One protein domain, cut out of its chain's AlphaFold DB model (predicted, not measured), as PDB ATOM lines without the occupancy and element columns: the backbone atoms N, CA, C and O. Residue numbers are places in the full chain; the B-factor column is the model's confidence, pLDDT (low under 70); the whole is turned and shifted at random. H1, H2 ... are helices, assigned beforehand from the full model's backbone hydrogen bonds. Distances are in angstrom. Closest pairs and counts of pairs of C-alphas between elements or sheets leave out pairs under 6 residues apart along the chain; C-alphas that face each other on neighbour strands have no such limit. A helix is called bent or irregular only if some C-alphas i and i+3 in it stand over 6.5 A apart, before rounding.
ATOM      1  N   THR A  91     -17.290   4.032   0.497       89.38
ATOM      2  CA  THR A  91     -17.979   3.490   1.675       89.38
ATOM      3  C   THR A  91     -17.762   1.985   1.794       89.38
ATOM      4  O   THR A  91     -17.274   1.540   2.831       89.38
ATOM      5  N   SER A  92     -17.975   1.217   0.722       88.44
ATOM      6  CA  SER A  92     -17.752  -0.235   0.735       88.44
ATOM      7  C   SER A  92     -16.294  -0.596   1.043       88.44
ATOM      8  O   SER A  92     -16.025  -1.495   1.835       88.44
ATOM      9  N   CYS A  93     -15.317   0.135   0.496       90.94
ATOM     10  CA  CYS A  93     -13.909  -0.072   0.848       90.94
ATOM     11  C   CYS A  93     -13.619   0.219   2.328       90.94
ATOM     12  O   CYS A  93     -12.771  -0.443   2.929       90.94
ATOM     13  N   ARG A  94     -14.287   1.215   2.922       93.44
ATOM     14  CA  ARG A  94     -14.155   1.528   4.349       93.44
ATOM     15  C   ARG A  94     -14.755   0.420   5.213       93.44
ATOM     16  O   ARG A  94     -14.114   0.029   6.180       93.44
ATOM     17  N   GLU A  95     -15.929  -0.088   4.862       92.19
ATOM     18  CA  GLU A  95     -16.585  -1.202   5.559       92.19
ATOM     19  C   GLU A  95     -15.734  -2.466   5.525       92.19
ATOM     20  O   GLU A  95     -15.429  -3.022   6.577       92.19
ATOM     21  N   LEU A  96     -15.241  -2.852   4.346       93.56
ATOM     22  CA  LEU A  96     -14.332  -3.990   4.203       93.56
ATOM     23  C   LEU A  96     -13.061  -3.821   5.042       93.56
ATOM     24  O   LEU A  96     -12.571  -4.781   5.631       93.56
ATOM     25  N   ARG A  97     -12.538  -2.593   5.135       94.88
ATOM     26  CA  ARG A  97     -11.384  -2.297   5.987       94.88
ATOM     27  C   ARG A  97     -11.710  -2.465   7.470       94.88
ATOM     28  O   ARG A  97     -10.915  -3.071   8.173       94.88
ATOM     29  N   MET A  98     -12.868  -1.988   7.928       95.00
ATOM     30  CA  MET A  98     -13.309  -2.183   9.315       95.00
ATOM     31  C   MET A  98     -13.485  -3.668   9.642       95.00
ATOM     32  O   MET A  98     -13.001  -4.114  10.675       95.00
ATOM     33  N   ILE A  99     -14.113  -4.439   8.746       95.12
ATOM     34  CA  ILE A  99     -14.272  -5.892   8.906       95.12
ATOM     35  C   ILE A  99     -12.902  -6.562   9.024       95.12
ATOM     36  O   ILE A  99     -12.671  -7.326   9.956       95.12
ATOM     37  N   ARG A 100     -11.971  -6.236   8.121       95.38
ATOM     38  CA  ARG A 100     -10.595  -6.740   8.180       95.38
ATOM     39  C   ARG A 100      -9.927  -6.401   9.512       95.38
ATOM     40  O   ARG A 100      -9.307  -7.275  10.098       95.38
ATOM     41  N   ASP A 101     -10.039  -5.163   9.987       94.69
ATOM     42  CA  ASP A 101      -9.388  -4.731  11.228       94.69
ATOM     43  C   ASP A 101      -9.972  -5.461  12.457       94.69
ATOM     44  O   ASP A 101      -9.222  -5.858  13.347       94.69
ATOM     45  N   VAL A 102     -11.287  -5.714  12.483       95.25
ATOM     46  CA  VAL A 102     -11.934  -6.539  13.521       95.25
ATOM     47  C   VAL A 102     -11.458  -7.988  13.456       95.25
ATOM     48  O   VAL A 102     -11.104  -8.555  14.485       95.25
ATOM     49  N   LEU A 103     -11.410  -8.587  12.263       95.12
ATOM     50  CA  LEU A 103     -10.924  -9.958  12.088       95.12
ATOM     51  C   LEU A 103      -9.458 -10.098  12.505       95.12
ATOM     52  O   LEU A 103      -9.120 -11.062  13.180       95.12
ATOM     53  N   MET A 104      -8.610  -9.125  12.163       93.50
ATOM     54  CA  MET A 104      -7.222  -9.083  12.632       93.50
ATOM     55  C   MET A 104      -7.158  -9.033  14.157       93.50
ATOM     56  O   MET A 104      -6.431  -9.815  14.752       93.50
ATOM     57  N   HIS A 105      -7.970  -8.190  14.801       92.31
ATOM     58  CA  HIS A 105      -8.000  -8.129  16.260       92.31
ATOM     59  C   HIS A 105      -8.443  -9.453  16.900       92.31
ATOM     60  O   HIS A 105      -7.862  -9.873  17.894       92.31
ATOM     61  N   ILE A 106      -9.438 -10.132  16.320       90.12
ATOM     62  CA  ILE A 106      -9.865 -11.460  16.776       90.12
ATOM     63  C   ILE A 106      -8.718 -12.468  16.626       90.12
ATOM     64  O   ILE A 106      -8.425 -13.195  17.570       90.12
ATOM     65  N   LEU A 107      -8.047 -12.490  15.471       87.75
ATOM     66  CA  LEU A 107      -6.911 -13.380  15.217       87.75
ATOM     67  C   LEU A 107      -5.720 -13.101  16.138       87.75
ATOM     68  O   LEU A 107      -5.048 -14.044  16.534       87.75
ATOM     69  N   ASP A 108      -5.476 -11.847  16.514       85.56
ATOM     70  CA  ASP A 108      -4.409 -11.484  17.451       85.56
ATOM     71  C   ASP A 108      -4.722 -11.937  18.890       85.56
ATOM     72  O   ASP A 108      -3.811 -12.234  19.664       85.56
ATOM     73  N   VAL A 109      -6.007 -11.996  19.263       83.50
ATOM     74  CA  VAL A 109      -6.461 -12.394  20.608       83.50
ATOM     75  C   VAL A 109      -6.647 -13.910  20.738       83.50
ATOM     76  O   VAL A 109      -6.421 -14.452  21.817       83.50
ATOM     77  N   LEU A 110      -7.010 -14.615  19.663       78.19
ATOM     78  CA  LEU A 110      -7.241 -16.067  19.678       78.19
ATOM     79  C   LEU A 110      -6.078 -16.880  20.294       78.19
ATOM     80  O   LEU A 110      -6.347 -17.676  21.191       78.19
ATOM     81  N   PRO A 111      -4.797 -16.644  19.939       75.31
ATOM     82  CA  PRO A 111      -3.669 -17.351  20.546       75.31
ATOM     83  C   PRO A 111      -3.504 -17.096  22.049       75.31
ATOM     84  O   PRO A 111      -2.919 -17.919  22.750       75.31
ATOM     85  N   LEU A 112      -3.968 -15.947  22.551       71.44
ATOM     86  CA  LEU A 112      -3.928 -15.624  23.978       71.44
ATOM     87  C   LEU A 112      -5.043 -16.358  24.725       71.44
ATOM     88  O   LEU A 112      -4.778 -16.943  25.767       71.44
ATOM     89  N   ALA A 113      -6.246 -16.401  24.151       66.62
ATOM     90  CA  ALA A 113      -7.371 -17.144  24.714       66.62
ATOM     91  C   ALA A 113      -7.133 -18.666  24.706       66.62
ATOM     92  O   ALA A 113      -7.524 -19.363  25.640       66.62
ATOM     93  N   GLU A 114      -6.462 -19.201  23.681       66.69
ATOM     94  CA  GLU A 114      -6.065 -20.615  23.644       66.69
ATOM     95  C   GLU A 114      -5.021 -20.951  24.714       66.69
ATOM     96  O   GLU A 114      -5.118 -22.001  25.347       66.69
ATOM     97  N   LYS A 115      -4.056 -20.057  24.959       64.94
ATOM     98  CA  LYS A 115      -3.075 -20.221  26.041       64.94
ATOM     99  C   LYS A 115      -3.712 -20.118  27.419       64.94
ATOM    100  O   LYS A 115      -3.434 -20.965  28.252       64.94
ATOM    101  N   GLU A 116      -4.593 -19.146  27.636       62.34
ATOM    102  CA  GLU A 116      -5.326 -18.996  28.898       62.34
ATOM    103  C   GLU A 116      -6.191 -20.232  29.187       62.34
ATOM    104  O   GLU A 116      -6.187 -20.743  30.300       62.34
ATOM    105  N   ASN A 117      -6.860 -20.799  28.175       64.94
ATOM    106  CA  ASN A 117      -7.592 -22.058  28.336       64.94
ATOM    107  C   ASN A 117      -6.679 -23.252  28.647       64.94
ATOM    108  O   ASN A 117      -7.056 -24.104  29.449       64.94
ATOM    109  N   GLN A 118      -5.496 -23.337  28.032       63.94
ATOM    110  CA  GLN A 118      -4.524 -24.390  28.348       63.94
ATOM    111  C   GLN A 118      -3.955 -24.226  29.763       63.94
ATOM    112  O   GLN A 118      -3.839 -25.210  30.485       63.94
ATOM    113  N   GLU A 119      -3.638 -23.000  30.179       60.66
ATOM    114  CA  GLU A 119      -3.162 -22.690  31.530       60.66
ATOM    115  C   GLU A 119      -4.237 -22.984  32.582       60.66
ATOM    116  O   GLU A 119      -3.931 -23.610  33.594       60.66
ATOM    117  N   ASN A 120      -5.500 -22.646  32.315       62.91
ATOM    118  CA  ASN A 120      -6.619 -22.971  33.200       62.91
ATOM    119  C   ASN A 120      -6.838 -24.487  33.318       62.91
ATOM    120  O   ASN A 120      -6.987 -24.987  34.428       62.91
ATOM    121  N   GLN A 121      -6.775 -25.239  32.211       66.62
ATOM    122  CA  GLN A 121      -6.858 -26.706  32.254       66.62
ATOM    123  C   GLN A 121      -5.688 -27.325  33.025       66.62
ATOM    124  O   GLN A 121      -5.885 -28.248  33.811       66.62
ATOM    125  N   LEU A 122      -4.467 -26.818  32.835       67.69
ATOM    126  CA  LEU A 122      -3.298 -27.282  33.584       67.69
ATOM    127  C   LEU A 122      -3.413 -26.954  35.077       67.69
ATOM    128  O   LEU A 122      -3.003 -27.763  35.903       67.69
ATOM    129  N   PHE A 123      -3.983 -25.802  35.428       65.44
ATOM    130  CA  PHE A 123      -4.202 -25.396  36.813       65.44
ATOM    131  C   PHE A 123      -5.309 -26.213  37.494       65.44
ATOM    132  O   PHE A 123      -5.136 -26.621  38.639       65.44
ATOM    133  N   GLU A 124      -6.407 -26.517  36.797       64.56
ATOM    134  CA  GLU A 124      -7.452 -27.427  37.288       64.56
ATOM    135  C   GLU A 124      -6.906 -28.846  37.499       64.56
ATOM    136  O   GLU A 124      -7.149 -29.455  38.539       64.56
ATOM    137  N   VAL A 125      -6.105 -29.359  36.558       68.50
ATOM    138  CA  VAL A 125      -5.460 -30.674  36.693       68.50
ATOM    139  C   VAL A 125      -4.442 -30.680  37.838       68.50
ATOM    140  O   VAL A 125      -4.394 -31.644  38.594       68.50
ATOM    141  N   ALA A 126      -3.659 -29.612  38.014       66.94
ATOM    142  CA  ALA A 126      -2.717 -29.496  39.126       66.94
ATOM    143  C   ALA A 126      -3.430 -29.441  40.487       66.94
ATOM    144  O   ALA A 126      -3.000 -30.116  41.414       66.94
ATOM    145  N   GLN A 127      -4.548 -28.712  40.596       65.75
ATOM    146  CA  GLN A 127      -5.365 -28.715  41.813       65.75
ATOM    147  C   GLN A 127      -5.942 -30.100  42.115       65.75
ATOM    148  O   GLN A 127      -5.911 -30.526  43.264       65.75
ATOM    149  N   LEU A 128      -6.430 -30.823  41.103       63.06
ATOM    150  CA  LEU A 128      -6.933 -32.186  41.291       63.06
ATOM    151  C   LEU A 128      -5.829 -33.147  41.754       63.06
ATOM    152  O   LEU A 128      -6.067 -33.944  42.656       63.06
ATOM    153  N   ILE A 129      -4.617 -33.032  41.200       66.19
ATOM    154  CA  ILE A 129      -3.459 -33.836  41.620       66.19
ATOM    155  C   ILE A 129      -3.028 -33.485  43.050       66.19
ATOM    156  O   ILE A 129      -2.704 -34.388  43.816       66.19
ATOM    157  N   ASP A 130      -3.037 -32.207  43.435       59.47
ATOM    158  CA  ASP A 130      -2.700 -31.789  44.800       59.47
ATOM    159  C   ASP A 130      -3.752 -32.260  45.821       59.47
ATOM    160  O   ASP A 130      -3.379 -32.674  46.919       59.47
ATOM    161  N   LEU A 131      -5.046 -32.275  45.465       59.28
ATOM    162  CA  LEU A 131      -6.095 -32.887  46.293       59.28
ATOM    163  C   LEU A 131      -5.904 -34.406  46.422       59.28
ATOM    164  O   LEU A 131      -5.980 -34.936  47.529       59.28
ATOM    165  N   GLU A 132      -5.599 -35.098  45.323       57.97
ATOM    166  CA  GLU A 132      -5.367 -36.548  45.308       57.97
ATOM    167  C   GLU A 132      -4.070 -36.924  46.057       57.97
ATOM    168  O   GLU A 132      -3.987 -37.963  46.714       57.97
ATOM    169  N   ALA A 133      -3.050 -36.060  46.041       56.59
ATOM    170  CA  ALA A 133      -1.839 -36.205  46.848       56.59
ATOM    171  C   ALA A 133      -2.095 -35.940  48.342       56.59
ATOM    172  O   ALA A 133      -1.487 -36.600  49.189       56.59
ATOM    173  N   LEU A 134      -3.010 -35.023  48.681       54.44
ATOM    174  CA  LEU A 134      -3.432 -34.772  50.060       54.44
ATOM    175  C   LEU A 134      -4.224 -35.967  50.620       54.44
ATOM    176  O   LEU A 134      -3.911 -36.421  51.723       54.44
ATOM    177  N   GLU A 135      -5.156 -36.530  49.839       52.81
ATOM    178  CA  GLU A 135      -5.889 -37.763  50.174       52.81
ATOM    179  C   GLU A 135      -4.945 -38.963  50.332       52.81
ATOM    180  O   GLU A 135      -5.043 -39.714  51.303       52.81
ATOM    181  N   ASN A 136      -3.953 -39.107  49.448       52.50
ATOM    182  CA  ASN A 136      -2.990 -40.208  49.520       52.50
ATOM    183  C   ASN A 136      -1.932 -40.046  50.628       52.50
ATOM    184  O   ASN A 136      -1.338 -41.040  51.051       52.50
ATOM    185  N   SER A 137      -1.705 -38.829  51.141       43.91
ATOM    186  CA  SER A 137      -0.829 -38.588  52.302       43.91
ATOM    187  C   SER A 137      -1.502 -38.868  53.653       43.91
ATOM    188  O   SER A 137      -0.815 -38.964  54.668       43.91
ATOM    189  N   GLN A 156     -19.869 -28.000  56.897       71.00
ATOM    190  CA  GLN A 156     -19.212 -27.663  55.628       71.00
ATOM    191  C   GLN A 156     -20.107 -26.779  54.747       71.00
ATOM    192  O   GLN A 156     -19.664 -25.731  54.268       71.00
ATOM    193  N   LEU A 157     -21.393 -27.114  54.624       75.44
ATOM    194  CA  LEU A 157     -22.353 -26.311  53.868       75.44
ATOM    195  C   LEU A 157     -22.508 -24.895  54.446       75.44
ATOM    196  O   LEU A 157     -22.579 -23.919  53.701       75.44
ATOM    197  N   GLU A 158     -22.523 -24.749  55.773       78.50
ATOM    198  CA  GLU A 158     -22.573 -23.440  56.427       78.50
ATOM    199  C   GLU A 158     -21.324 -22.598  56.135       78.50
ATOM    200  O   GLU A 158     -21.445 -21.391  55.891       78.50
ATOM    201  N   THR A 159     -20.142 -23.221  56.080       80.75
ATOM    202  CA  THR A 159     -18.902 -22.526  55.702       80.75
ATOM    203  C   THR A 159     -18.887 -22.100  54.234       80.75
ATOM    204  O   THR A 159     -18.538 -20.956  53.937       80.75
ATOM    205  N   GLU A 160     -19.352 -22.946  53.314       77.44
ATOM    206  CA  GLU A 160     -19.451 -22.598  51.892       77.44
ATOM    207  C   GLU A 160     -20.477 -21.488  51.643       77.44
ATOM    208  O   GLU A 160     -20.220 -20.540  50.898       77.44
ATOM    209  N   VAL A 161     -21.624 -21.537  52.325       85.06
ATOM    210  CA  VAL A 161     -22.643 -20.482  52.251       85.06
ATOM    211  C   VAL A 161     -22.117 -19.165  52.830       85.06
ATOM    212  O   VAL A 161     -22.461 -18.094  52.320       85.06
ATOM    213  N   ALA A 162     -21.285 -19.208  53.874       86.00
ATOM    214  CA  ALA A 162     -20.638 -18.016  54.416       86.00
ATOM    215  C   ALA A 162     -19.656 -17.394  53.409       86.00
ATOM    216  O   ALA A 162     -19.719 -16.185  53.172       86.00
ATOM    217  N   LEU A 163     -18.829 -18.214  52.750       87.56
ATOM    218  CA  LEU A 163     -17.913 -17.768  51.694       87.56
ATOM    219  C   LEU A 163     -18.669 -17.191  50.489       87.56
ATOM    220  O   LEU A 163     -18.317 -16.123  49.988       87.56
ATOM    221  N   LEU A 164     -19.769 -17.826  50.072       83.19
ATOM    222  CA  LEU A 164     -20.612 -17.330  48.984       83.19
ATOM    223  C   LEU A 164     -21.245 -15.972  49.334       83.19
ATOM    224  O   LEU A 164     -21.273 -15.059  48.508       83.19
ATOM    225  N   LYS A 165     -21.729 -15.801  50.571       84.12
ATOM    226  CA  LYS A 165     -22.273 -14.519  51.048       84.12
ATOM    227  C   LYS A 165     -21.208 -13.425  51.083       84.12
ATOM    228  O   LYS A 165     -21.522 -12.286  50.735       84.12
ATOM    229  N   GLN A 166     -19.978 -13.761  51.466       85.00
ATOM    230  CA  GLN A 166     -18.852 -12.831  51.442       85.00
ATOM    231  C   GLN A 166     -18.517 -12.400  50.007       85.00
ATOM    232  O   GLN A 166     -18.478 -11.202  49.732       85.00
ATOM    233  N   ALA A 167     -18.401 -13.344  49.070       78.94
ATOM    234  CA  ALA A 167     -18.141 -13.045  47.661       78.94
ATOM    235  C   ALA A 167     -19.253 -12.187  47.024       78.94
ATOM    236  O   ALA A 167     -18.981 -11.266  46.253       78.94
ATOM    237  N   ILE A 168     -20.521 -12.434  47.377       80.50
ATOM    238  CA  ILE A 168     -21.655 -11.611  46.927       80.50
ATOM    239  C   ILE A 168     -21.579 -10.191  47.511       80.50
ATOM    240  O   ILE A 168     -21.891  -9.228  46.807       80.50
ATOM    241  N   ALA A 169     -21.176 -10.036  48.775       79.06
ATOM    242  CA  ALA A 169     -21.012  -8.725  49.403       79.06
ATOM    243  C   ALA A 169     -19.866  -7.926  48.759       79.06
ATOM    244  O   ALA A 169     -20.066  -6.770  48.389       79.06
ATOM    245  N   GLU A 170     -18.720  -8.564  48.522       75.81
ATOM    246  CA  GLU A 170     -17.582  -7.970  47.812       75.81
ATOM    247  C   GLU A 170     -17.971  -7.580  46.375       75.81
ATOM    248  O   GLU A 170     -17.756  -6.445  45.942       75.81
ATOM    249  N   GLY A 171     -18.658  -8.468  45.649       70.38
ATOM    250  CA  GLY A 171     -19.174  -8.185  44.310       70.38
ATOM    251  C   GLY A 171     -20.167  -7.017  44.279       70.38
ATOM    252  O   GLY A 171     -20.162  -6.222  43.336       70.38
ATOM    253  N   LYS A 172     -20.988  -6.855  45.322       69.50
ATOM    254  CA  LYS A 172     -21.911  -5.721  45.461       69.50
ATOM    255  C   LYS A 172     -21.152  -4.407  45.652       69.50
ATOM    256  O   LYS A 172     -21.492  -3.420  45.000       69.50
ATOM    257  N   ASP A 173     -20.105  -4.388  46.465       64.12
ATOM    258  CA  ASP A 173     -19.284  -3.189  46.633       64.12
ATOM    259  C   ASP A 173     -18.572  -2.816  45.325       64.12
ATOM    260  O   ASP A 173     -18.602  -1.652  44.926       64.12
ATOM    261  N   HIS A 174     -18.063  -3.784  44.560       61.88
ATOM    262  CA  HIS A 174     -17.463  -3.520  43.247       61.88
ATOM    263  C   HIS A 174     -18.478  -3.074  42.175       61.88
ATOM    264  O   HIS A 174     -18.185  -2.179  41.377       61.88
ATOM    265  N   LEU A 175     -19.693  -3.636  42.168       60.81
ATOM    266  CA  LEU A 175     -20.746  -3.288  41.206       60.81
ATOM    267  C   LEU A 175     -21.437  -1.960  41.521       60.81
ATOM    268  O   LEU A 175     -21.915  -1.302  40.596       60.81
ATOM    269  N   TYR A 176     -21.527  -1.544  42.786       61.62
ATOM    270  CA  TYR A 176     -22.223  -0.314  43.179       61.62
ATOM    271  C   TYR A 176     -21.294   0.850  43.534       61.62
ATOM    272  O   TYR A 176     -21.780   1.983  43.635       61.62
ATOM    273  N   ASN A 177     -19.977   0.639  43.606       67.38
ATOM    274  CA  ASN A 177     -19.025   1.724  43.807       67.38
ATOM    275  C   ASN A 177     -18.988   2.659  42.584       67.38
ATOM    276  O   ASN A 177     -18.401   2.384  41.535       67.38
ATOM    277  N   LYS A 178     -19.666   3.802  42.734       67.56
ATOM    278  CA  LYS A 178     -19.753   4.866  41.730       67.56
ATOM    279  C   LYS A 178     -18.369   5.380  41.329       67.56
ATOM    280  O   LYS A 178     -18.153   5.632  40.151       67.56
ATOM    281  N   GLN A 179     -17.437   5.455  42.276       72.12
ATOM    282  CA  GLN A 179     -16.084   5.943  42.036       72.12
ATOM    283  C   GLN A 179     -15.312   5.017  41.092       72.12
ATOM    284  O   GLN A 179     -14.678   5.487  40.156       72.12
ATOM    285  N   TRP A 180     -15.465   3.700  41.254       67.19
ATOM    286  CA  TRP A 180     -14.815   2.723  40.380       67.19
ATOM    287  C   TRP A 180     -15.389   2.739  38.952       67.19
ATOM    288  O   TRP A 180     -14.648   2.673  37.972       67.19
ATOM    289  N   ARG A 181     -16.710   2.921  38.812       67.75
ATOM    290  CA  ARG A 181     -17.351   3.113  37.497       67.75
ATOM    291  C   ARG A 181     -16.906   4.402  36.812       67.75
ATOM    292  O   ARG A 181     -16.630   4.384  35.610       67.75
ATOM    293  N   ASP A 182     -16.818   5.490  37.568       75.44
ATOM    294  CA  ASP A 182     -16.366   6.781  37.058       75.44
ATOM    295  C   ASP A 182     -14.887   6.705  36.628       75.44
ATOM    296  O   ASP A 182     -14.539   7.212  35.561       75.44
ATOM    297  N   ASP A 183     -14.031   5.990  37.367       77.50
ATOM    298  CA  ASP A 183     -12.622   5.767  37.011       77.50
ATOM    299  C   ASP A 183     -12.455   4.918  35.743       77.50
ATOM    300  O   ASP A 183     -11.669   5.273  34.859       77.50
ATOM    301  N   ILE A 184     -13.250   3.858  35.571       75.12
ATOM    302  CA  ILE A 184     -13.267   3.073  34.325       75.12
ATOM    303  C   ILE A 184     -13.721   3.934  33.148       75.12
ATOM    304  O   ILE A 184     -13.086   3.940  32.089       75.12
ATOM    305  N   GLN A 185     -14.796   4.704  33.320       75.62
ATOM    306  CA  GLN A 185     -15.299   5.587  32.271       75.62
ATOM    307  C   GLN A 185     -14.280   6.684  31.920       75.62
ATOM    308  O   GLN A 185     -14.102   7.016  30.742       75.62
ATOM    309  N   ASN A 186     -13.567   7.211  32.917       78.19
ATOM    310  CA  ASN A 186     -12.493   8.181  32.736       78.19
ATOM    311  C   ASN A 186     -11.290   7.570  32.009       78.19
ATOM    312  O   ASN A 186     -10.777   8.197  31.081       78.19
ATOM    313  N   HIS A 187     -10.887   6.340  32.332       75.19
ATOM    314  CA  HIS A 187      -9.829   5.633  31.609       75.19
ATOM    315  C   HIS A 187     -10.201   5.358  30.149       75.19
ATOM    316  O   HIS A 187      -9.399   5.625  29.247       75.19
ATOM    317  N   ILE A 188     -11.435   4.921  29.880       72.88
ATOM    318  CA  ILE A 188     -11.943   4.732  28.513       72.88
ATOM    319  C   ILE A 188     -11.920   6.063  27.739       72.88
ATOM    320  O   ILE A 188     -11.465   6.116  26.591       72.88
ATOM    321  N   ARG A 189     -12.342   7.166  28.372       76.25
ATOM    322  CA  ARG A 189     -12.339   8.507  27.764       76.25
ATOM    323  C   ARG A 189     -10.923   9.049  27.530       76.25
ATOM    324  O   ARG A 189     -10.662   9.658  26.497       76.25
ATOM    325  N   GLN A 190      -9.981   8.822  28.441       73.25
ATOM    326  CA  GLN A 190      -8.582   9.221  28.242       73.25
ATOM    327  C   GLN A 190      -7.937   8.449  27.084       73.25
ATOM    328  O   GLN A 190      -7.236   9.041  26.258       73.25
ATOM    329  N   ARG A 191      -8.232   7.150  26.961       64.88
ATOM    330  CA  ARG A 191      -7.728   6.300  25.874       64.88
ATOM    331  C   ARG A 191      -8.240   6.763  24.502       64.88
ATOM    332  O   ARG A 191      -7.464   6.829  23.546       64.88
ATOM    333  N   SER A 192      -9.505   7.183  24.406       62.47
ATOM    334  CA  SER A 192     -10.067   7.737  23.162       62.47
ATOM    335  C   SER A 192      -9.491   9.118  22.797       62.47
ATOM    336  O   SER A 192      -9.254   9.412  21.618       62.47
ATOM    337  N   LEU A 193      -9.171   9.953  23.791       62.38
ATOM    338  CA  LEU A 193      -8.528  11.257  23.581       62.38
ATOM    339  C   LEU A 193      -7.064  11.141  23.121       62.38
ATOM    340  O   LEU A 193      -6.624  11.936  22.282       62.38
ATOM    341  N   LEU A 194      -6.316  10.149  23.611       57.22
ATOM    342  CA  LEU A 194      -4.944   9.873  23.159       57.22
ATOM    343  C   LEU A 194      -4.914   9.358  21.709       57.22
ATOM    344  O   LEU A 194      -4.100   9.831  20.911       57.22
ATOM    345  N   SER A 195      -5.868   8.499  21.331       55.47
ATOM    346  CA  SER A 195      -6.070   8.059  19.940       55.47
ATOM    347  C   SER A 195      -6.379   9.237  18.995       55.47
ATOM    348  O   SER A 195      -5.790   9.375  17.920       55.47
ATOM    349  N   SER A 196      -7.206  10.185  19.449       52.78
ATOM    350  CA  SER A 196      -7.578  11.378  18.669       52.78
ATOM    351  C   SER A 196      -6.428  12.385  18.497       52.78
ATOM    352  O   SER A 196      -6.319  13.057  17.466       52.78
ATOM    353  N   ARG A 197      -5.535  12.510  19.492       51.94
ATOM    354  CA  ARG A 197      -4.362  13.403  19.421       51.94
ATOM    355  C   ARG A 197      -3.267  12.885  18.484       51.94
ATOM    356  O   ARG A 197      -2.611  13.705  17.840       51.94
ATOM    357  N   SER A 198      -3.119  11.566  18.353       48.38
ATOM    358  CA  SER A 198      -2.207  10.933  17.387       48.38
ATOM    359  C   SER A 198      -2.536  11.343  15.941       48.38
ATOM    360  O   SER A 198      -1.664  11.803  15.200       48.38
ATOM    361  N   GLN A 199      -3.820  11.348  15.570       48.12
ATOM    362  CA  GLN A 199      -4.251  11.702  14.210       48.12
ATOM    363  C   GLN A 199      -4.090  13.194  13.864       48.12
ATOM    364  O   GLN A 199      -3.933  13.546  12.692       48.12
ATOM    365  N   ARG A 200      -4.086  14.097  14.857       49.34
ATOM    366  CA  ARG A 200      -3.900  15.541  14.613       49.34
ATOM    367  C   ARG A 200      -2.445  15.939  14.364       49.34
ATOM    368  O   ARG A 200      -2.223  16.887  13.614       49.34
ATOM    369  N   ARG A 201      -1.461  15.247  14.953       46.06
ATOM    370  CA  ARG A 201      -0.036  15.564  14.725       46.06
ATOM    371  C   ARG A 201       0.447  15.143  13.338       46.06
ATOM    372  O   ARG A 201       1.237  15.870  12.747       46.06
ATOM    373  N   ILE A 202      -0.098  14.066  12.775       48.22
ATOM    374  CA  ILE A 202       0.276  13.595  11.430       48.22
ATOM    375  C   ILE A 202      -0.105  14.622  10.347       48.22
ATOM    376  O   ILE A 202       0.632  14.813   9.386       48.22
ATOM    377  N   ARG A 203      -1.206  15.369  10.523       48.00
ATOM    378  CA  ARG A 203      -1.653  16.370   9.535       48.00
ATOM    379  C   ARG A 203      -0.854  17.678   9.522       48.00
ATOM    380  O   ARG A 203      -0.923  18.389   8.528       48.00
TER     381      ARG A 203
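Overview. This is residues 91 to 137 and 156 to 203 of the 237 residues of an uncharacterized protein of Streblomastix strix (UniProt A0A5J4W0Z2). A long, gently bent helix, H1, runs along one side of an open frame, and across an empty gap from it H2 and H3 follow one another end to end as a wide, shallow V, its corner at Asn 177. The arms of H1 stand at a small angle, so that it runs nearly straight, and neither H2 nor H3 packs on it. The printed part has 95 residues with three named helices, in the order H1, H2, H3, and no named strand; the class is all helix. The whole is extended, with a radius of gyration of the C-alphas of 22.8 A, and spans 69 by 35 by 25 A, only just elongated.

Arrangement. The longest helix, H1, residues 91 to 137, was assigned as one helix by its hydrogen bonds but is bent: C-alphas 108 and 111 are 6.7 A apart. Its arms are H1a, residues 91 to 108, and H1b, residues 111 to 137, and their lines stand at a shallow tilt of 23 degrees. H2, residues 156 to 176, is apart from H1a and from H1b. H3, residues 178 to 203, is also apart from both arms. H2 and H3 are close but not clearly touching, with 1 pair of C-alphas within 8 A, those of His 174 and Trp 180, 7.4 A apart. They run the same way at a steep tilt of 48 degrees, and their centres are 34.0 A apart. Every O i to N i+4 pair is within hydrogen-bond range in H1a, H1b and H2; in H3 it is 18 of 22.

Along the chain. H1a, Thr 91 to Asp 108, begins with C-alpha 91 at (-17.979, 3.490, 1.675) and measures 25.6 A from first to last C-alpha. H1b, Pro 111 to Ser 137, measures 38.3 A; residues 109 and 110 belong to neither arm. H2, Gln 156 to Tyr 176, begins with C-alpha 156 at (-19.212, -27.663, 55.628) and measures 30.2 A. H3, Lys 178 to Arg 203, measures 38.7 A and ends with C-alpha 203 at (-1.653, 16.370, 9.535).

Size, cuts and confidence. The two C-alphas farthest apart are those of Ser 137 and Arg 203, at 69.6 A. Residues 138 to 155 are not printed; the gap between C-alphas 137 and 156 across this cut, which lies between H1 and H2, is 21.6 A. The link from H2 to H3 is tight, with 1 residue. The mean pLDDT of the printed part is 71.9, and 47 residues are under 70: residues 113 to 137, 172 to 178, 180 to 181 and 191 to 203.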